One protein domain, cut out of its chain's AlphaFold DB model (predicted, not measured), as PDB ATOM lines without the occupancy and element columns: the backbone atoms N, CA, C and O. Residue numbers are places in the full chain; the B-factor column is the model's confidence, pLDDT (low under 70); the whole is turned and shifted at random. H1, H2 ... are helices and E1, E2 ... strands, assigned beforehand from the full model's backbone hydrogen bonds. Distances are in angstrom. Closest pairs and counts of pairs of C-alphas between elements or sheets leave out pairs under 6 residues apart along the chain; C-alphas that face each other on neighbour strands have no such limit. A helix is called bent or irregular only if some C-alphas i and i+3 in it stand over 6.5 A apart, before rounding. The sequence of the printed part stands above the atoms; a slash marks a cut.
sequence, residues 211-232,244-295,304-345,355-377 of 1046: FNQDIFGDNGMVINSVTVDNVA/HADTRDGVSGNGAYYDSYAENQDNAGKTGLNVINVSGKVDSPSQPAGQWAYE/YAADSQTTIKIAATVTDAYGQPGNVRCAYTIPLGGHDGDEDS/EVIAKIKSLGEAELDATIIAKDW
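Overview. This is residues 211 to 232, 244 to 295, 304 to 345 and 355 to 377 of the 1046 residues of the protein "P_gingi_FimA domain-containing protein" of Candidatus Amulumruptor caecigallinarius (UniProt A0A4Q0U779). A long wall of three antiparallel strands, E1, E5 and E6, makes one layer of an incomplete sandwich, and E4 and E7 lie across from it in the other, partly face to face with it. E2 begins beside E1 and crosses over to that second layer, where E3 and E4 pair with it, while E8 lies along E6 and then runs on into E9, which pairs with E7. The printed part has 139 residues, with one named helix and nine named strands in the order H1, E1, E2, E3, E4, E5, E6, E7, E8, E9, and its class is mostly strand. Seven strands form a branched sheet, antiparallel but for E6 with E8, and E7 and E9 form an antiparallel sheet of two. The whole is compact, with a radius of gyration of the C-alphas of 16.0 A and spans of 47 by 33 by 27 A.

Arrangement. The branched sheet is strongly twisted, its C-alphas lying up to 10.0 A off its best plane. E5, residues 310 to 319, has E1, residues 220 to 229, on one side and E6, residues 325 to 336, on the other side. E5 and E1 are antiparallel at 159 degrees, with N 313 and O 227 at 2.7 A. E5 and E6 are an antiparallel hairpin at 162 degrees, with N 314 and O 332 at 2.8 A. E2, residues 251 to 263, has staggered pairing: its residues 251 to 253 pair with E1, with N 228 and O 251 at 2.8 A. Farther along, E2 pairs with E4, residues 292 to 295, with N 256 and O 295 at 2.8 A, and with E3, residues 276 to 282, with N 262 and O 277 at 2.9 A. E2 and E3 form a hairpin, and E2 bends by 98 degrees at residue 260. On the other side of E6 from E5 is E8, residues 365 to 367, an edge strand parallel to E6 at 27 degrees, with N 366 and O 331 at 3.1 A. E8 runs on into E9, residues 370 to 376, across a break of 2 residues at 43 degrees. E9 and E7, residues 355 to 359, are antiparallel at 171 degrees, with N 357 and O 371 at 2.8 A. E7 and E4 are near each other, with 5 pairs of C-alphas within 10 A. H1, residues 211 to 216, is not on the branched sheet; 1 of its 2 O i to N i+4 pairs is within hydrogen-bond range, and it is irregular, with C-alphas 211 and 214 8.0 A apart.

Along the chain. The longer strands are E6, 29.4 A from first to last C-alpha, E5, 29.3 A, E2, 27.6 A, and E1, 26.6 A. E5 begins at C-alpha 310 (-36.680, -117.382, -42.428) and ends at C-alpha 319 (-11.588, -108.746, -54.787). E9 measures 19.5 A and ends at C-alpha 376 (-47.987, -120.402, -57.104). E3 measures 16.7 A, E7 13.3 A, and H1 begins at C-alpha 211 (-25.641, -99.298, -58.876). E4 and E8 are short, with 4 and 3 residues.

Size, cuts and confidence. The two C-alphas farthest apart, those of His 244 and Tyr 322, are 47.8 A from each other. Residues 233 to 243, 296 to 303 and 346 to 354 are not printed, and the C-alpha gaps across these cuts are 8.4, 26.2 and 15.6 A. The link from E2 to E3 is long; its residues 264 to 275 have C-alphas 14 to 22 A from the mean of the C-alphas. The mean pLDDT of the printed part is 84.3, and it is under 70 at residues 244 to 245, 269 to 272, 305 to 306 and 338 to 343.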
ATOM      1  N   PHE A 211     -25.065 -99.609 -60.191       87.62
ATOM      2  CA  PHE A 211     -25.641 -99.298 -58.876       87.62
ATOM      3  C   PHE A 211     -24.665 -99.388 -57.694       87.62
ATOM      4  O   PHE A 211     -25.066 -99.077 -56.571       87.62
ATOM      5  N   ASN A 212     -23.407 -99.800 -57.898       88.56
ATOM      6  CA  ASN A 212     -22.441 -99.956 -56.800       88.56
ATOM      7  C   ASN A 212     -21.049 -99.325 -57.037       88.56
ATOM      8  O   ASN A 212     -20.165 -99.477 -56.188       88.56
ATOM      9  N   GLN A 213     -20.852 -98.578 -58.135       90.00
ATOM     10  CA  GLN A 213     -19.575 -97.923 -58.470       90.00
ATOM     11  C   GLN A 213     -19.029 -97.037 -57.340       90.00
ATOM     12  O   GLN A 213     -17.837 -97.103 -57.041       90.00
ATOM     13  N   ASP A 214     -19.886 -96.246 -56.689       88.06
ATOM     14  CA  ASP A 214     -19.478 -95.298 -55.639       88.06
ATOM     15  C   ASP A 214     -18.939 -95.987 -54.376       88.06
ATOM     16  O   ASP A 214     -18.182 -95.391 -53.611       88.06
ATOM     17  N   ILE A 215     -19.321 -97.247 -54.160       89.19
ATOM     18  CA  ILE A 215     -18.963 -98.022 -52.971       89.19
ATOM     19  C   ILE A 215     -17.785 -98.960 -53.251       89.19
ATOM     20  O   ILE A 215     -16.866 -99.057 -52.439       89.19
ATOM     21  N   PHE A 216     -17.785 -99.637 -54.403       88.75
ATOM     22  CA  PHE A 216     -16.765-100.635 -54.737       88.75
ATOM     23  C   PHE A 216     -15.599-100.072 -55.564       88.75
ATOM     24  O   PHE A 216     -14.550-100.713 -55.630       88.75
ATOM     25  N   GLY A 217     -15.721 -98.892 -56.183       88.50
ATOM     26  CA  GLY A 217     -14.675 -98.341 -57.055       88.50
ATOM     27  C   GLY A 217     -14.302 -99.324 -58.171       88.50
ATOM     28  O   GLY A 217     -15.187 -99.902 -58.800       88.50
ATOM     29  N   ASP A 218     -13.007 -99.578 -58.365       89.12
ATOM     30  CA  ASP A 218     -12.499-100.571 -59.332       89.12
ATOM     31  C   ASP A 218     -12.472-102.014 -58.780       89.12
ATOM     32  O   ASP A 218     -12.111-102.948 -59.492       89.12
ATOM     33  N   ASN A 219     -12.845-102.224 -57.512       90.62
ATOM     34  CA  ASN A 219     -12.825-103.545 -56.876       90.62
ATOM     35  C   ASN A 219     -14.038-104.395 -57.278       90.62
ATOM     36  O   ASN A 219     -15.115-103.871 -57.574       90.62
ATOM     37  N   GLY A 220     -13.869-105.712 -57.260       91.25
ATOM     38  CA  GLY A 220     -14.924-106.693 -57.509       91.25
ATOM     39  C   GLY A 220     -15.401-107.399 -56.243       91.25
ATOM     40  O   GLY A 220     -15.019-107.045 -55.125       91.25
ATOM     41  N   MET A 221     -16.232-108.424 -56.415       91.19
ATOM     42  CA  MET A 221     -16.655-109.302 -55.324       91.19
ATOM     43  C   MET A 221     -16.868-110.734 -55.823       91.19
ATOM     44  O   MET A 221     -17.162-110.957 -56.992       91.19
ATOM     45  N   VAL A 222     -16.743-111.698 -54.912       91.25
ATOM     46  CA  VAL A 222     -17.170-113.088 -55.099       91.25
ATOM     47  C   VAL A 222     -18.002-113.551 -53.899       91.25
ATOM     48  O   VAL A 222     -17.690-113.236 -52.750       91.25
ATOM     49  N   ILE A 223     -19.070-114.295 -54.162       93.25
ATOM     50  CA  ILE A 223     -19.860-115.065 -53.197       93.25
ATOM     51  C   ILE A 223     -19.067-116.303 -52.753       93.25
ATOM     52  O   ILE A 223     -18.624-117.106 -53.573       93.25
ATOM     53  N   ASN A 224     -18.896-116.456 -51.441       91.19
ATOM     54  CA  ASN A 224     -18.253-117.616 -50.825       91.19
ATOM     55  C   ASN A 224     -19.273-118.725 -50.526       91.19
ATOM     56  O   ASN A 224     -18.976-119.899 -50.713       91.19
ATOM     57  N   SER A 225     -20.447-118.354 -50.008       91.75
ATOM     58  CA  SER A 225     -21.505-119.297 -49.644       91.75
ATOM     59  C   SER A 225     -22.847-118.596 -49.490       91.75
ATOM     60  O   SER A 225     -22.900-117.436 -49.072       91.75
ATOM     61  N   VAL A 226     -23.919-119.342 -49.732       93.50
ATOM     62  CA  VAL A 226     -25.289-118.960 -49.389       93.50
ATOM     63  C   VAL A 226     -25.847-120.018 -48.447       93.50
ATOM     64  O   VAL A 226     -25.696-121.211 -48.697       93.50
ATOM     65  N   THR A 227     -26.459-119.603 -47.344       94.00
ATOM     66  CA  THR A 227     -27.166-120.490 -46.414       94.00
ATOM     67  C   THR A 227     -28.526-119.906 -46.071       94.00
ATOM     68  O   THR A 227     -28.754-118.717 -46.267       94.00
ATOM     69  N   VAL A 228     -29.437-120.715 -45.545       92.88
ATOM     70  CA  VAL A 228     -30.740-120.252 -45.061       92.88
ATOM     71  C   VAL A 228     -30.891-120.646 -43.608       92.88
ATOM     72  O   VAL A 228     -30.678-121.803 -43.236       92.88
ATOM     73  N   ASP A 229     -31.258-119.655 -42.808       92.12
ATOM     74  CA  ASP A 229     -31.475-119.793 -41.382       92.12
ATOM     75  C   ASP A 229     -32.958-119.747 -41.042       92.12
ATOM     76  O   ASP A 229     -33.775-119.174 -41.772       92.12
ATOM     77  N   ASN A 230     -33.289-120.341 -39.898       90.31
ATOM     78  CA  ASN A 230     -34.633-120.424 -39.361       90.31
ATOM     79  C   ASN A 230     -35.631-121.092 -40.335       90.31
ATOM     80  O   ASN A 230     -36.754-120.627 -40.550       90.31
ATOM     81  N   VAL A 231     -35.194-122.195 -40.945       89.50
ATOM     82  CA  VAL A 231     -35.991-123.068 -41.820       89.50
ATOM     83  C   VAL A 231     -36.708-124.118 -40.974       89.50
ATOM     84  O   VAL A 231     -36.129-124.614 -40.013       89.50
ATOM     85  N   ALA A 232     -37.935-124.509 -41.322       88.75
ATOM     86  CA  ALA A 232     -38.594-125.646 -40.674       88.75
ATOM     87  C   ALA A 232     -37.784-126.946 -40.873       88.75
ATOM     88  O   ALA A 232     -37.428-127.300 -41.993       88.75
ATOM     89  N   HIS A 244     -46.324-125.832 -35.111       64.81
ATOM     90  CA  HIS A 244     -45.016-125.225 -35.343       64.81
ATOM     91  C   HIS A 244     -43.953-126.321 -35.459       64.81
ATOM     92  O   HIS A 244     -43.811-127.136 -34.546       64.81
ATOM     93  N   ALA A 245     -43.198-126.332 -36.556       69.94
ATOM     94  CA  ALA A 245     -42.013-127.169 -36.681       69.94
ATOM     95  C   ALA A 245     -40.810-126.513 -35.982       69.94
ATOM     96  O   ALA A 245     -40.643-125.293 -36.041       69.94
ATOM     97  N   ASP A 246     -39.949-127.329 -35.366       82.44
ATOM     98  CA  ASP A 246     -38.620-126.894 -34.922       82.44
ATOM     99  C   ASP A 246     -37.846-126.271 -36.090       82.44
ATOM    100  O   ASP A 246     -37.974-126.725 -37.229       82.44
ATOM    101  N   THR A 247     -36.982-125.294 -35.812       86.62
ATOM    102  CA  THR A 247     -36.215-124.609 -36.858       86.62
ATOM    103  C   THR A 247     -34.749-125.034 -36.909       86.62
ATOM    104  O   THR A 247     -34.174-125.525 -35.931       86.62
ATOM    105  N   ARG A 248     -34.150-124.902 -38.093       87.44
ATOM    106  CA  ARG A 248     -32.754-125.211 -38.398       87.44
ATOM    107  C   ARG A 248     -32.086-124.029 -39.087       87.44
ATOM    108  O   ARG A 248     -32.657-123.440 -40.004       87.44
ATOM    109  N   ASP A 249     -30.843-123.792 -38.683       90.12
ATOM    110  CA  ASP A 249     -29.940-122.830 -39.305       90.12
ATOM    111  C   ASP A 249     -28.906-123.513 -40.208       90.12
ATOM    112  O   ASP A 249     -28.574-124.690 -40.021       90.12
ATOM    113  N   GLY A 250     -28.366-122.761 -41.166       87.31
ATOM    114  CA  GLY A 250     -27.252-123.192 -42.003       87.31
ATOM    115  C   GLY A 250     -27.626-124.157 -43.127       87.31
ATOM    116  O   GLY A 250     -26.772-124.932 -43.556       87.31
ATOM    117  N   VAL A 251     -28.871-124.139 -43.615       88.00
ATOM    118  CA  VAL A 251     -29.275-124.949 -44.777       88.00
ATOM    119  C   VAL A 251     -28.535-124.431 -46.008       88.00
ATOM    120  O   VAL A 251     -28.724-123.282 -46.398       88.00
ATOM    121  N   SER A 252     -27.646-125.239 -46.586       84.75
ATOM    122  CA  SER A 252     -26.764-124.790 -47.671       84.75
ATOM    123  C   SER A 252     -27.545-124.511 -48.953       84.75
ATOM    124  O   SER A 252     -28.270-125.373 -49.445       84.75
ATOM    125  N   GLY A 253     -27.341-123.328 -49.522       81.62
ATOM    126  CA  GLY A 253     -27.776-122.973 -50.864       81.62
ATOM    127  C   GLY A 253     -26.694-123.286 -51.886       81.62
ATOM    128  O   GLY A 253     -25.542-122.890 -51.716       81.62
ATOM    129  N   ASN A 254     -27.067-123.982 -52.958       77.44
ATOM    130  CA  ASN A 254     -26.194-124.181 -54.113       77.44
ATOM    131  C   ASN A 254     -26.515-123.125 -55.171       77.44
ATOM    132  O   ASN A 254     -27.692-122.884 -55.446       77.44
ATOM    133  N   GLY A 255     -25.485-122.532 -55.775       86.50
ATOM    134  CA  GLY A 255     -25.632-121.560 -56.854       86.50
ATOM    135  C   GLY A 255     -24.438-121.545 -57.806       86.50
ATOM    136  O   GLY A 255     -23.403-122.163 -57.541       86.50
ATOM    137  N   ALA A 256     -24.596-120.863 -58.935       90.88
ATOM    138  CA  ALA A 256     -23.603-120.742 -59.995       90.88
ATOM    139  C   ALA A 256     -23.439-119.287 -60.439       90.88
ATOM    140  O   ALA A 256     -24.370-118.488 -60.339       90.88
ATOM    141  N   TYR A 257     -22.256-118.960 -60.963       92.75
ATOM    142  CA  TYR A 257     -21.995-117.647 -61.537       92.75
ATOM    143  C   TYR A 257     -22.392-117.583 -63.003       92.75
ATOM    144  O   TYR A 257     -22.258-118.555 -63.750       92.75
ATOM    145  N   TYR A 258     -22.808-116.394 -63.414       93.62
ATOM    146  CA  TYR A 258     -23.112-116.053 -64.790       93.62
ATOM    147  C   TYR A 258     -22.494-114.697 -65.122       93.62
ATOM    148  O   TYR A 258     -22.692-113.724 -64.393       93.62
ATOM    149  N   ASP A 259     -21.750-114.632 -66.226       90.69
ATOM    150  CA  ASP A 259     -21.032-113.423 -66.657       90.69
ATOM    151  C   ASP A 259     -21.958-112.312 -67.177       90.69
ATOM    152  O   ASP A 259     -21.512-111.199 -67.444       90.69
ATOM    153  N   SER A 260     -23.247-112.596 -67.358       87.19
ATOM    154  CA  SER A 260     -24.225-111.588 -67.755       87.19
ATOM    155  C   SER A 260     -25.624-111.939 -67.267       87.19
ATOM    156  O   SER A 260     -25.983-113.112 -67.123       87.19
ATOM    157  N   TYR A 261     -26.428-110.902 -67.056       90.31
ATOM    158  CA  TYR A 261     -27.847-111.029 -66.767       90.31
ATOM    159  C   TYR A 261     -28.631-109.908 -67.453       90.31
ATOM    160  O   TYR A 261     -28.099-108.832 -67.730       90.31
ATOM    161  N   ALA A 262     -29.910-110.164 -67.707       87.94
ATOM    162  CA  ALA A 262     -30.873-109.165 -68.142       87.94
ATOM    163  C   ALA A 262     -32.054-109.135 -67.166       87.94
ATOM    164  O   ALA A 262     -32.616-110.178 -66.830       87.94
ATOM    165  N   GLU A 263     -32.430-107.932 -66.732       87.75
ATOM    166  CA  GLU A 263     -33.583-107.685 -65.864       87.75
ATOM    167  C   GLU A 263     -34.768-107.210 -66.714       87.75
ATOM    168  O   GLU A 263     -34.666-106.216 -67.433       87.75
ATOM    169  N   ASN A 264     -35.897-107.917 -66.635       85.00
ATOM    170  CA  ASN A 264     -37.148-107.535 -67.283       85.00
ATOM    171  C   ASN A 264     -38.257-107.392 -66.234       85.00
ATOM    172  O   ASN A 264     -38.951-108.356 -65.909       85.00
ATOM    173  N   GLN A 265     -38.431-106.176 -65.707       80.88
ATOM    174  CA  GLN A 265     -39.450-105.897 -64.689       80.88
ATOM    175  C   GLN A 265     -40.881-106.177 -65.162       80.88
ATOM    176  O   GLN A 265     -41.726-106.491 -64.330       80.88
ATOM    177  N   ASP A 266     -41.157-106.151 -66.469       81.44
ATOM    178  CA  ASP A 266     -42.489-106.475 -66.991       81.44
ATOM    179  C   ASP A 266     -42.858-107.953 -66.786       81.44
ATOM    180  O   ASP A 266     -44.014-108.326 -66.991       81.44
ATOM    181  N   ASN A 267     -41.899-108.810 -66.420       76.75
ATOM    182  CA  ASN A 267     -42.145-110.206 -66.054       76.75
ATOM    183  C   ASN A 267     -42.571-110.365 -64.582       76.75
ATOM    184  O   ASN A 267     -43.031-111.442 -64.191       76.75
ATOM    185  N   ALA A 268     -42.466-109.311 -63.765       71.06
ATOM    186  CA  ALA A 268     -42.947-109.334 -62.391       71.06
ATOM    187  C   ALA A 268     -44.463-109.607 -62.378       71.06
ATOM    188  O   ALA A 268     -45.235-108.959 -63.081       71.06
ATOM    189  N   GLY A 269     -44.884-110.624 -61.624       62.78
ATOM    190  CA  GLY A 269     -46.285-111.059 -61.564       62.78
ATOM    191  C   GLY A 269     -46.808-111.836 -62.783       62.78
ATOM    192  O   GLY A 269     -47.957-112.265 -62.754       62.78
ATOM    193  N   LYS A 270     -46.004-112.068 -63.834       66.06
ATOM    194  CA  LYS A 270     -46.383-112.969 -64.938       66.06
ATOM    195  C   LYS A 270     -46.013-114.414 -64.605       66.06
ATOM    196  O   LYS A 270     -44.900-114.683 -64.140       66.06
ATOM    197  N   THR A 271     -46.946-115.332 -64.843       61.81
ATOM    198  CA  THR A 271     -46.723-116.778 -64.724       61.81
ATOM    199  C   THR A 271     -45.758-117.250 -65.806       61.81
ATOM    200  O   THR A 271     -45.797-116.755 -66.932       61.81
ATOM    201  N   GLY A 272     -44.871-118.182 -65.453       63.25
ATOM    202  CA  GLY A 272     -43.936-118.794 -66.390       63.25
ATOM    203  C   GLY A 272     -42.925-117.816 -66.982       63.25
ATOM    204  O   GLY A 272     -42.508-118.021 -68.107       63.25
ATOM    205  N   LEU A 273     -42.544-116.732 -66.300       70.38
ATOM    206  CA  LEU A 273     -41.477-115.831 -66.752       70.38
ATOM    207  C   LEU A 273     -40.630-115.370 -65.560       70.38
ATOM    208  O   LEU A 273     -41.174-114.868 -64.572       70.38
ATOM    209  N   ASN A 274     -39.306-115.506 -65.683       73.56
ATOM    210  CA  ASN A 274     -38.345-114.979 -64.714       73.56
ATOM    211  C   ASN A 274     -38.132-113.479 -64.947       73.56
ATOM    212  O   ASN A 274     -38.098-113.009 -66.094       73.56
ATOM    213  N   VAL A 275     -37.943-112.726 -63.866       81.94
ATOM    214  CA  VAL A 275     -37.545-111.313 -63.940       81.94
ATOM    215  C   VAL A 275     -36.064-111.203 -64.289       81.94
ATOM    216  O   VAL A 275     -35.698-110.339 -65.090       81.94
ATOM    217  N   ILE A 276     -35.229-112.097 -63.753       87.31
ATOM    218  CA  ILE A 276     -33.805-112.189 -64.091       87.31
ATOM    219  C   ILE A 276     -33.564-113.363 -65.036       87.31
ATOM    220  O   ILE A 276     -33.869-114.512 -64.721       87.31
ATOM    221  N   ASN A 277     -32.979-113.062 -66.196       86.06
ATOM    222  CA  ASN A 277     -32.526-114.062 -67.157       86.06
ATOM    223  C   ASN A 277     -31.000-114.019 -67.226       86.06
ATOM    224  O   ASN A 277     -30.421-112.997 -67.602       86.06
ATOM    225  N   VAL A 278     -30.354-115.116 -66.844       85.88
ATOM    226  CA  VAL A 278     -28.894-115.238 -66.786       85.88
ATOM    227  C   VAL A 278     -28.338-115.942 -68.024       85.88
ATOM    228  O   VAL A 278     -28.982-116.809 -68.609       85.88
ATOM    229  N   SER A 279     -27.118-115.590 -68.436       85.88
ATOM    230  CA  SER A 279     -26.408-116.318 -69.493       85.88
ATOM    231  C   SER A 279     -24.890-116.270 -69.314       85.88
ATOM    232  O   SER A 279     -24.349-115.388 -68.647       85.88
ATOM    233  N   GLY A 280     -24.193-117.251 -69.897       85.25
ATOM    234  CA  GLY A 280     -22.742-117.399 -69.740       85.25
ATOM    235  C   GLY A 280     -22.350-117.987 -68.384       85.25
ATOM    236  O   GLY A 280     -21.638-117.343 -67.619       85.25
ATOM    237  N   LYS A 281     -22.842-119.198 -68.075       89.38
ATOM    238  CA  LYS A 281     -22.526-119.921 -66.832       89.38
ATOM    239  C   LYS A 281     -21.019-120.167 -66.707       89.38
ATOM    240  O   LYS A 281     -20.414-120.729 -67.619       89.38
ATOM    241  N   VAL A 282     -20.449-119.812 -65.561       86.75
ATOM    242  CA  VAL A 282     -19.027-119.953 -65.223       86.75
ATOM    243  C   VAL A 282     -18.860-120.414 -63.770       86.75
ATOM    244  O   VAL A 282     -19.755-120.245 -62.942       86.75
ATOM    245  N   ASP A 283     -17.710-121.004 -63.438       84.81
ATOM    246  CA  ASP A 283     -17.414-121.451 -62.063       84.81
ATOM    247  C   ASP A 283     -17.110-120.273 -61.115       84.81
ATOM    248  O   ASP A 283     -17.282-120.363 -59.901       84.81
ATOM    249  N   SER A 284     -16.662-119.155 -61.683       85.88
ATOM    250  CA  SER A 284     -16.366-117.888 -61.013       85.88
ATOM    251  C   SER A 284     -16.484-116.758 -62.036       85.88
ATOM    252  O   SER A 284     -16.191-117.015 -63.206       85.88
ATOM    253  N   PRO A 285     -16.835-115.522 -61.642       86.06
ATOM    254  CA  PRO A 285     -17.059-114.444 -62.599       86.06
ATOM    255  C   PRO A 285     -15.769-114.118 -63.360       86.06
ATOM    256  O   PRO A 285     -14.727-113.864 -62.750       86.06
ATOM    257  N   SER A 286     -15.832-114.095 -64.695       85.06
ATOM    258  CA  SER A 286     -14.683-113.806 -65.570       85.06
ATOM    259  C   SER A 286     -14.164-112.378 -65.391       85.06
ATOM    260  O   SER A 286     -12.995-112.086 -65.649       85.06
ATOM    261  N   GLN A 287     -15.046-111.475 -64.958       86.56
ATOM    262  CA  GLN A 287     -14.755-110.095 -64.585       86.56
ATOM    263  C   GLN A 287     -15.420-109.805 -63.228       86.56
ATOM    264  O   GLN A 287     -16.553-109.331 -63.200       86.56
ATOM    265  N   PRO A 288     -14.753-110.059 -62.087       87.00
ATOM    266  CA  PRO A 288     -15.358-109.887 -60.756       87.00
ATOM    267  C   PRO A 288     -15.778-108.448 -60.428       87.00
ATOM    268  O   PRO A 288     -16.660-108.235 -59.597       87.00
ATOM    269  N   ALA A 289     -15.147-107.460 -61.072       88.38
ATOM    270  CA  ALA A 289     -15.528-106.047 -61.016       88.38
ATOM    271  C   ALA A 289     -16.492-105.626 -62.142       88.38
ATOM    272  O   ALA A 289     -16.925-104.477 -62.177       88.38
ATOM    273  N   GLY A 290     -16.809-106.525 -63.073       87.06
ATOM    274  CA  GLY A 290     -17.795-106.318 -64.127       87.06
ATOM    275  C   GLY A 290     -19.216-106.640 -63.665       87.06
ATOM    276  O   GLY A 290     -19.479-106.815 -62.479       87.06
ATOM    277  N   GLN A 291     -20.129-106.710 -64.627       92.38
ATOM    278  CA  GLN A 291     -21.492-107.181 -64.411       92.38
ATOM    279  C   GLN A 291     -21.490-108.711 -64.277       92.38
ATOM    280  O   GLN A 291     -20.912-109.382 -65.126       92.38
ATOM    281  N   TRP A 292     -22.131-109.256 -63.243       93.69
ATOM    282  CA  TRP A 292     -22.368-110.697 -63.103       93.69
ATOM    283  C   TRP A 292     -23.559-110.984 -62.178       93.69
ATOM    284  O   TRP A 292     -23.988-110.124 -61.402       93.69
ATOM    285  N   ALA A 293     -24.085-112.207 -62.261       94.06
ATOM    286  CA  ALA A 293     -25.120-112.731 -61.371       94.06
ATOM    287  C   ALA A 293     -24.668-114.037 -60.701       94.06
ATOM    288  O   ALA A 293     -23.913-114.816 -61.289       94.06
ATOM    289  N   TYR A 294     -25.121-114.271 -59.471       93.75
ATOM    290  CA  TYR A 294     -25.018-115.555 -58.781       93.75
ATOM    291  C   TYR A 294     -26.428-116.077 -58.508       93.75
ATOM    292  O   TYR A 294     -27.153-115.491 -57.705       93.75
ATOM    293  N   GLU A 295     -26.802-117.154 -59.191       92.44
ATOM    294  CA  GLU A 295     -28.151-117.726 -59.160       92.44
ATOM    295  C   GLU A 295     -28.127-119.106 -58.507       92.44
ATOM    296  O   GLU A 295     -27.251-119.925 -58.804       92.44
ATOM    297  N   TYR A 304     -46.247-122.052 -41.756       80.88
ATOM    298  CA  TYR A 304     -47.367-121.092 -41.601       80.88
ATOM    299  C   TYR A 304     -47.361-120.305 -40.290       80.88
ATOM    300  O   TYR A 304     -48.050-119.313 -40.147       80.88
ATOM    301  N   ALA A 305     -46.622-120.756 -39.284       68.06
ATOM    302  CA  ALA A 305     -46.690-120.165 -37.956       68.06
ATOM    303  C   ALA A 305     -45.284-119.703 -37.555       68.06
ATOM    304  O   ALA A 305     -44.586-120.311 -36.743       68.06
ATOM    305  N   ALA A 306     -44.824-118.663 -38.246       65.88
ATOM    306  CA  ALA A 306     -43.461-118.170 -38.168       65.88
ATOM    307  C   ALA A 306     -43.295-117.120 -37.054       65.88
ATOM    308  O   ALA A 306     -43.636-115.951 -37.209       65.88
ATOM    309  N   ASP A 307     -42.731-117.538 -35.923       72.19
ATOM    310  CA  ASP A 307     -42.340-116.671 -34.803       72.19
ATOM    311  C   ASP A 307     -41.151-115.755 -35.160       72.19
ATOM    312  O   ASP A 307     -41.136-114.564 -34.840       72.19
ATOM    313  N   SER A 308     -40.187-116.306 -35.895       81.25
ATOM    314  CA  SER A 308     -39.024-115.607 -36.454       81.25
ATOM    315  C   SER A 308     -39.013-115.690 -37.986       81.25
ATOM    316  O   SER A 308     -39.590-116.617 -38.553       81.25
ATOM    317  N   GLN A 309     -38.357-114.749 -38.667       87.19
ATOM    318  CA  GLN A 309     -38.255-114.729 -40.132       87.19
ATOM    319  C   GLN A 309     -37.300-115.818 -40.642       87.19
ATOM    320  O   GLN A 309     -36.215-115.983 -40.084       87.19
ATOM    321  N   THR A 310     -37.658-116.554 -41.695       90.69
ATOM    322  CA  THR A 310     -36.680-117.382 -42.428       90.69
ATOM    323  C   THR A 310     -35.768-116.454 -43.231       90.69
ATOM    324  O   THR A 310     -36.258-115.529 -43.863       90.69
ATOM    325  N   THR A 311     -34.445-116.626 -43.169       91.56
ATOM    326  CA  THR A 311     -33.501-115.613 -43.684       91.56
ATOM    327  C   THR A 311     -32.405-116.247 -44.530       91.56
ATOM    328  O   THR A 311     -31.693-117.125 -44.045       91.56
ATOM    329  N   ILE A 312     -32.210-115.776 -45.765       93.25
ATOM    330  CA  ILE A 312     -31.033-116.125 -46.572       93.25
ATOM    331  C   ILE A 312     -29.831-115.344 -46.038       93.25
ATOM    332  O   ILE A 312     -29.900-114.127 -45.881       93.25
ATOM    333  N   LYS A 313     -28.720-116.032 -45.790       93.44
ATOM    334  CA  LYS A 313     -27.422-115.475 -45.411       93.44
ATOM    335  C   LYS A 313     -26.410-115.687 -46.525       93.44
ATOM    336  O   LYS A 313     -26.254-116.790 -47.037       93.44
ATOM    337  N   ILE A 314     -25.686-114.634 -46.875       94.25
ATOM    338  CA  ILE A 314     -24.721-114.632 -47.975       94.25
ATOM    339  C   ILE A 314     -23.374-114.205 -47.414       94.25
ATOM    340  O   ILE A 314     -23.251-113.108 -46.879       94.25
ATOM    341  N   ALA A 315     -22.349-115.037 -47.561       92.81
ATOM    342  CA  ALA A 315     -20.978-114.664 -47.232       92.81
ATOM    343  C   ALA A 315     -20.216-114.342 -48.516       92.81
ATOM    344  O   ALA A 315     -20.261-115.117 -49.468       92.81
ATOM    345  N   ALA A 316     -19.474-113.238 -48.535       92.38
ATOM    346  CA  ALA A 316     -18.756-112.784 -49.719       92.38
ATOM    347  C   ALA A 316     -17.385-112.168 -49.408       92.38
ATOM    348  O   ALA A 316     -17.098-111.727 -48.293       92.38
ATOM    349  N   THR A 317     -16.523-112.141 -50.421       93.31
ATOM    350  CA  THR A 317     -15.169-111.586 -50.371       93.31
ATOM    351  C   THR A 317     -15.016-110.517 -51.443       93.31
ATOM    352  O   THR A 317     -15.255-110.782 -52.617       93.31
ATOM    353  N   VAL A 318     -14.578-109.320 -51.054       92.12
ATOM    354  CA  VAL A 318     -14.201-108.271 -52.015       92.12
ATOM    355  C   VAL A 318     -12.886-108.664 -52.679       92.12
ATOM    356  O   VAL A 318     -11.954-109.099 -51.995       92.12
ATOM    357  N   THR A 319     -12.792-108.489 -53.990       91.12
ATOM    358  CA  THR A 319     -11.588-108.746 -54.787       91.12
ATOM    359  C   THR A 319     -11.040-107.452 -55.374       91.12
ATOM    360  O   THR A 319     -11.751-106.454 -55.451       91.12
ATOM    361  N   ASP A 320      -9.803-107.459 -55.859       88.12
ATOM    362  CA  ASP A 320      -9.359-106.413 -56.785       88.12
ATOM    363  C   ASP A 320     -10.053-106.537 -58.164       88.12
ATOM    364  O   ASP A 320     -10.895-107.420 -58.383       88.12
ATOM    365  N   ALA A 321      -9.701-105.647 -59.101       82.94
ATOM    366  CA  ALA A 321     -10.250-105.615 -60.462       82.94
ATOM    367  C   ALA A 321      -9.997-106.900 -61.278       82.94
ATOM    368  O   ALA A 321     -10.704-107.157 -62.249       82.94
ATOM    369  N   TYR A 322      -9.003-107.711 -60.892       81.44
ATOM    370  CA  TYR A 322      -8.586-108.930 -61.591       81.44
ATOM    371  C   TYR A 322      -9.002-110.210 -60.851       81.44
ATOM    372  O   TYR A 322      -8.577-111.304 -61.224       81.44
ATOM    373  N   GLY A 323      -9.813-110.086 -59.795       80.44
ATOM    374  CA  GLY A 323     -10.352-111.221 -59.051       80.44
ATOM    375  C   GLY A 323      -9.464-111.776 -57.946       80.44
ATOM    376  O   GLY A 323      -9.783-112.831 -57.400       80.44
ATOM    377  N   GLN A 324      -8.375-111.099 -57.574       85.38
ATOM    378  CA  GLN A 324      -7.577-111.545 -56.432       85.38
ATOM    379  C   GLN A 324      -8.296-111.200 -55.120       85.38
ATOM    380  O   GLN A 324      -8.696-110.046 -54.929       85.38
ATOM    381  N   PRO A 325      -8.483-112.168 -54.202       82.94
ATOM    382  CA  PRO A 325      -9.231-111.949 -52.970       82.94
ATOM    383  C   PRO A 325      -8.527-110.937 -52.060       82.94
ATOM    384  O   PRO A 325      -7.366-111.108 -51.690       82.94
ATOM    385  N   GLY A 326      -9.257-109.897 -51.659       78.25
ATOM    386  CA  GLY A 326      -8.819-108.918 -50.670       78.25
ATOM    387  C   GLY A 326      -9.072-109.371 -49.227       78.25
ATOM    388  O   GLY A 326      -9.516-110.490 -48.960       78.25
ATOM    389  N   ASN A 327      -8.827-108.469 -48.270       82.94
ATOM    390  CA  ASN A 327      -9.035-108.714 -46.831       82.94
ATOM    391  C   ASN A 327     -10.436-108.327 -46.326       82.94
ATOM    392  O   ASN A 327     -10.742-108.548 -45.156       82.94
ATOM    393  N   VAL A 328     -11.286-107.742 -47.173       86.69
ATOM    394  CA  VAL A 328     -12.647-107.350 -46.787       86.69
ATOM    395  C   VAL A 328     -13.580-108.544 -46.979       86.69
ATOM    396  O   VAL A 328     -13.640-109.147 -48.055       86.69
ATOM    397  N   ARG A 329     -14.283-108.905 -45.906       91.19
ATOM    398  CA  ARG A 329     -15.338-109.922 -45.887       91.19
ATOM    399  C   ARG A 329     -16.668-109.209 -45.678       91.19
ATOM    400  O   ARG A 329     -16.740-108.309 -44.847       91.19
ATOM    401  N   CYS A 330     -17.674-109.596 -46.447       88.38
ATOM    402  CA  CYS A 330     -19.027-109.064 -46.337       88.38
ATOM    403  C   CYS A 330     -19.984-110.198 -45.976       88.38
ATOM    404  O   CYS A 330     -19.775-111.342 -46.394       88.38
ATOM    405  N   ALA A 331     -21.017-109.871 -45.207       90.50
ATOM    406  CA  ALA A 331     -22.084-110.795 -44.864       90.50
ATOM    407  C   ALA A 331     -23.426-110.099 -45.079       90.50
ATOM    408  O   ALA A 331     -23.652-109.010 -44.563       90.50
ATOM    409  N   TYR A 332     -24.312-110.720 -45.843       92.88
ATOM    410  CA  TYR A 332     -25.604-110.137 -46.160       92.88
ATOM    411  C   TYR A 332     -26.752-111.016 -45.702       92.88
ATOM    412  O   TYR A 332     -26.614-112.240 -45.662       92.88
ATOM    413  N   THR A 333     -27.883-110.390 -45.393       92.12
ATOM    414  CA  THR A 333     -29.126-111.084 -45.044       92.12
ATOM    415  C   THR A 333     -30.272-110.657 -45.952       92.12
ATOM    416  O   THR A 333     -30.349-109.491 -46.335       92.12
ATOM    417  N   ILE A 334     -31.166-111.591 -46.281       91.19
ATOM    418  CA  ILE A 334     -32.427-111.321 -46.982       91.19
ATOM    419  C   ILE A 334     -33.559-112.044 -46.234       91.19
ATOM    420  O   ILE A 334     -33.527-113.278 -46.160       91.19
ATOM    421  N   PRO A 335     -34.535-111.324 -45.659       88.19
ATOM    422  CA  PRO A 335     -35.697-111.940 -45.020       88.19
ATOM    423  C   PRO A 335     -36.621-112.564 -46.077       88.19
ATOM    424  O   PRO A 335     -37.017-111.879 -47.004       88.19
ATOM    425  N   LEU A 336     -36.979-113.845 -45.956       87.56
ATOM    426  CA  LEU A 336     -37.916-114.534 -46.858       87.56
ATOM    427  C   LEU A 336     -39.333-114.518 -46.306       87.56
ATOM    428  O   LEU A 336     -39.536-114.964 -45.179       87.56
ATOM    429  N   GLY A 337     -40.295-114.078 -47.105       76.62
ATOM    430  CA  GLY A 337     -41.707-113.978 -46.746       76.62
ATOM    431  C   GLY A 337     -42.472-113.165 -47.792       76.62
ATOM    432  O   GLY A 337     -41.904-112.823 -48.829       76.62
ATOM    433  N   GLY A 338     -43.739-112.862 -47.521       67.50
ATOM    434  CA  GLY A 338     -44.610-112.086 -48.403       67.50
ATOM    435  C   GLY A 338     -45.391-112.953 -49.393       67.50
ATOM    436  O   GLY A 338     -44.887-113.298 -50.459       67.50
ATOM    437  N   HIS A 339     -46.635-113.297 -49.054       64.38
ATOM    438  CA  HIS A 339     -47.565-114.062 -49.897       64.38
ATOM    439  C   HIS A 339     -48.992-113.500 -49.731       64.38
ATOM    440  O   HIS A 339     -49.274-112.842 -48.733       64.38
ATOM    441  N   ASP A 340     -49.885-113.717 -50.704       53.00
ATOM    442  CA  ASP A 340     -51.303-113.298 -50.660       53.00
ATOM    443  C   ASP A 340     -51.576-111.794 -50.422       53.00
ATOM    444  O   ASP A 340     -52.592-111.405 -49.843       53.00
ATOM    445  N   GLY A 341     -50.694-110.912 -50.904       54.97
ATOM    446  CA  GLY A 341     -50.884-109.459 -50.787       54.97
ATOM    447  C   GLY A 341     -50.571-108.881 -49.402       54.97
ATOM    448  O   GLY A 341     -50.891-107.718 -49.154       54.97
ATOM    449  N   ASP A 342     -49.933-109.667 -48.530       68.00
ATOM    450  CA  ASP A 342     -49.334-109.214 -47.275       68.00
ATOM    451  C   ASP A 342     -47.804-109.313 -47.365       68.00
ATOM    452  O   ASP A 342     -47.222-110.381 -47.164       68.00
ATOM    453  N   GLU A 343     -47.152-108.195 -47.700       64.31
ATOM    454  CA  GLU A 343     -45.688-108.091 -47.818       64.31
ATOM    455  C   GLU A 343     -44.963-108.339 -46.478       64.31
ATOM    456  O   GLU A 343     -43.790-108.706 -46.484       64.31
ATOM    457  N   ASP A 344     -45.659-108.216 -45.339       70.69
ATOM    458  CA  ASP A 344     -45.097-108.424 -43.997       70.69
ATOM    459  C   ASP A 344     -45.223-109.884 -43.509       70.69
ATOM    460  O   ASP A 344     -44.744-110.233 -42.420       70.69
ATOM    461  N   SER A 345     -45.861-110.763 -44.293       81.38
ATOM    462  CA  SER A 345     -46.052-112.165 -43.922       81.38
ATOM    463  C   SER A 345     -44.719-112.907 -43.801       81.38
ATOM    464  O   SER A 345     -43.852-112.847 -44.670       81.38
ATOM    465  N   GLU A 355     -39.100-115.972 -56.169       86.88
ATOM    466  CA  GLU A 355     -37.977-115.372 -56.902       86.88
ATOM    467  C   GLU A 355     -37.430-114.199 -56.083       86.88
ATOM    468  O   GLU A 355     -38.128-113.209 -55.854       86.88
ATOM    469  N   VAL A 356     -36.197-114.335 -55.593       88.81
ATOM    470  CA  VAL A 356     -35.527-113.373 -54.711       88.81
ATOM    471  C   VAL A 356     -34.426-112.668 -55.486       88.81
ATOM    472  O   VAL A 356     -33.422-113.280 -55.826       88.81
ATOM    473  N   ILE A 357     -34.571-111.370 -55.725       89.56
ATOM    474  CA  ILE A 357     -33.636-110.594 -56.546       89.56
ATOM    475  C   ILE A 357     -32.966-109.555 -55.661       89.56
ATOM    476  O   ILE A 357     -33.608-108.597 -55.233       89.56
ATOM    477  N   ALA A 358     -31.674-109.718 -55.392       90.88
ATOM    478  CA  ALA A 358     -30.936-108.848 -54.484       90.88
ATOM    479  C   ALA A 358     -29.774-108.147 -55.189       90.88
ATOM    480  O   ALA A 358     -28.910-108.780 -55.795       90.88
ATOM    481  N   LYS A 359     -29.720-106.817 -55.069       90.25
ATOM    482  CA  LYS A 359     -28.663-105.981 -55.660       90.25
ATOM    483  C   LYS A 359     -27.619-105.630 -54.601       90.25
ATOM    484  O   LYS A 359     -27.930-104.976 -53.607       90.25
ATOM    485  N   ILE A 360     -26.364-106.017 -54.823       90.44
ATOM    486  CA  ILE A 360     -25.266-105.781 -53.874       90.44
ATOM    487  C   ILE A 360     -24.766-104.336 -54.009       90.44
ATOM    488  O   ILE A 360     -24.011-104.005 -54.928       90.44
ATOM    489  N   LYS A 361     -25.197-103.471 -53.082       86.94
ATOM    490  CA  LYS A 361     -24.925-102.019 -53.094       86.94
ATOM    491  C   LYS A 361     -23.981-101.543 -51.978       86.94
ATOM    492  O   LYS A 361     -23.546-100.399 -52.022       86.94
ATOM    493  N   SER A 362     -23.673-102.368 -50.977       84.62
ATOM    494  CA  SER A 362     -22.943-101.969 -49.759       84.62
ATOM    495  C   SER A 362     -21.756-102.890 -49.449       84.62
ATOM    496  O   SER A 362     -21.624-103.953 -50.040       84.62
ATOM    497  N   LEU A 363     -20.879-102.462 -48.532       84.12
ATOM    498  CA  LEU A 363     -19.793-103.263 -47.952       84.12
ATOM    499  C   LEU A 363     -20.108-103.596 -46.488       84.12
ATOM    500  O   LEU A 363     -20.752-102.803 -45.802       84.12
ATOM    501  N   GLY A 364     -19.559-104.702 -45.981       79.94
ATOM    502  CA  GLY A 364     -19.665-105.093 -44.572       79.94
ATOM    503  C   GLY A 364     -20.861-105.998 -44.285       79.94
ATOM    504  O   GLY A 364     -21.175-106.872 -45.093       79.94
ATOM    505  N   GLU A 365     -21.474-105.826 -43.113       84.69
ATOM    506  CA  GLU A 365     -22.678-106.556 -42.706       84.69
ATOM    507  C   GLU A 365     -23.924-105.710 -42.989       84.69
ATOM    508  O   GLU A 365     -24.046-104.607 -42.450       84.69
ATOM    509  N   ALA A 366     -24.828-106.187 -43.848       83.12
ATOM    510  CA  ALA A 366     -26.034-105.445 -44.217       83.12
ATOM    511  C   ALA A 366     -27.197-106.361 -44.618       83.12
ATOM    512  O   ALA A 366     -27.001-107.402 -45.238       83.12
ATOM    513  N   GLU A 367     -28.421-105.928 -44.337       84.19
ATOM    514  CA  GLU A 367     -29.611-106.490 -44.976       84.19
ATOM    515  C   GLU A 367     -29.712-105.941 -46.406       84.19
ATOM    516  O   GLU A 367     -29.583-104.730 -46.613       84.19
ATOM    517  N   LEU A 368     -29.861-106.818 -47.402       85.44
ATOM    518  CA  LEU A 368     -29.963-106.391 -48.798       85.44
ATOM    519  C   LEU A 368     -31.397-105.995 -49.135       85.44
ATOM    520  O   LEU A 368     -32.342-106.717 -48.838       85.44
ATOM    521  N   ASP A 369     -31.513-104.874 -49.841       74.25
ATOM    522  CA  ASP A 369     -32.723-104.441 -50.538       74.25
ATOM    523  C   ASP A 369     -33.020-105.438 -51.671       74.25
ATOM    524  O   ASP A 369     -32.431-105.365 -52.759       74.25
ATOM    525  N   ALA A 370     -33.845-106.438 -51.355       83.88
ATOM    526  CA  ALA A 370     -34.211-107.533 -52.238       83.88
ATOM    527  C   ALA A 370     -35.686-107.437 -52.633       83.88
ATOM    528  O   ALA A 370     -36.557-107.190 -51.805       83.88
ATOM    529  N   THR A 371     -35.968-107.674 -53.910       84.94
ATOM    530  CA  THR A 371     -37.336-107.859 -54.397       84.94
ATOM    531  C   THR A 371     -37.696-109.332 -54.265       84.94
ATOM    532  O   THR A 371     -36.989-110.178 -54.811       84.94
ATOM    533  N   ILE A 372     -38.774-109.633 -53.544       82.81
ATOM    534  CA  ILE A 372     -39.269-110.998 -53.351       82.81
ATOM    535  C   ILE A 372     -40.596-111.121 -54.072       82.81
ATOM    536  O   ILE A 372     -41.520-110.345 -53.835       82.81
ATOM    537  N   ILE A 373     -40.679-112.091 -54.971       79.56
ATOM    538  CA  ILE A 373     -41.872-112.338 -55.767       79.56
ATOM    539  C   ILE A 373     -42.344-113.751 -55.452       79.56
ATOM    540  O   ILE A 373     -41.733-114.718 -55.903       79.56
ATOM    541  N   ALA A 374     -43.419-113.863 -54.671       78.44
ATOM    542  CA  ALA A 374     -44.079-115.131 -54.390       78.44
ATOM    543  C   ALA A 374     -45.156-115.412 -55.441       78.44
ATOM    544  O   ALA A 374     -45.973-114.545 -55.760       78.44
ATOM    545  N   LYS A 375     -45.152-116.624 -55.987       77.44
ATOM    546  CA  LYS A 375     -46.110-117.087 -56.993       77.44
ATOM    547  C   LYS A 375     -46.469-118.544 -56.717       77.44
ATOM    548  O   LYS A 375     -45.653-119.275 -56.158       77.44
ATOM    549  N   ASP A 376     -47.643-118.982 -57.153       76.25
ATOM    550  CA  ASP A 376     -47.987-120.402 -57.104       76.25
ATOM    551  C   ASP A 376     -46.985-121.204 -57.945       76.25
ATOM    552  O   ASP A 376     -46.701-120.881 -59.102       76.25
ATOM    553  N   TRP A 377     -46.415-122.243 -57.339       78.75
ATOM    554  CA  TRP A 377     -45.531-123.209 -57.982       78.75
ATOM    555  C   TRP A 377     -46.369-124.340 -58.569       78.75
ATOM    556  O   TRP A 377     -46.283-125.504 -58.170       78.75
TER     557      TRP A 377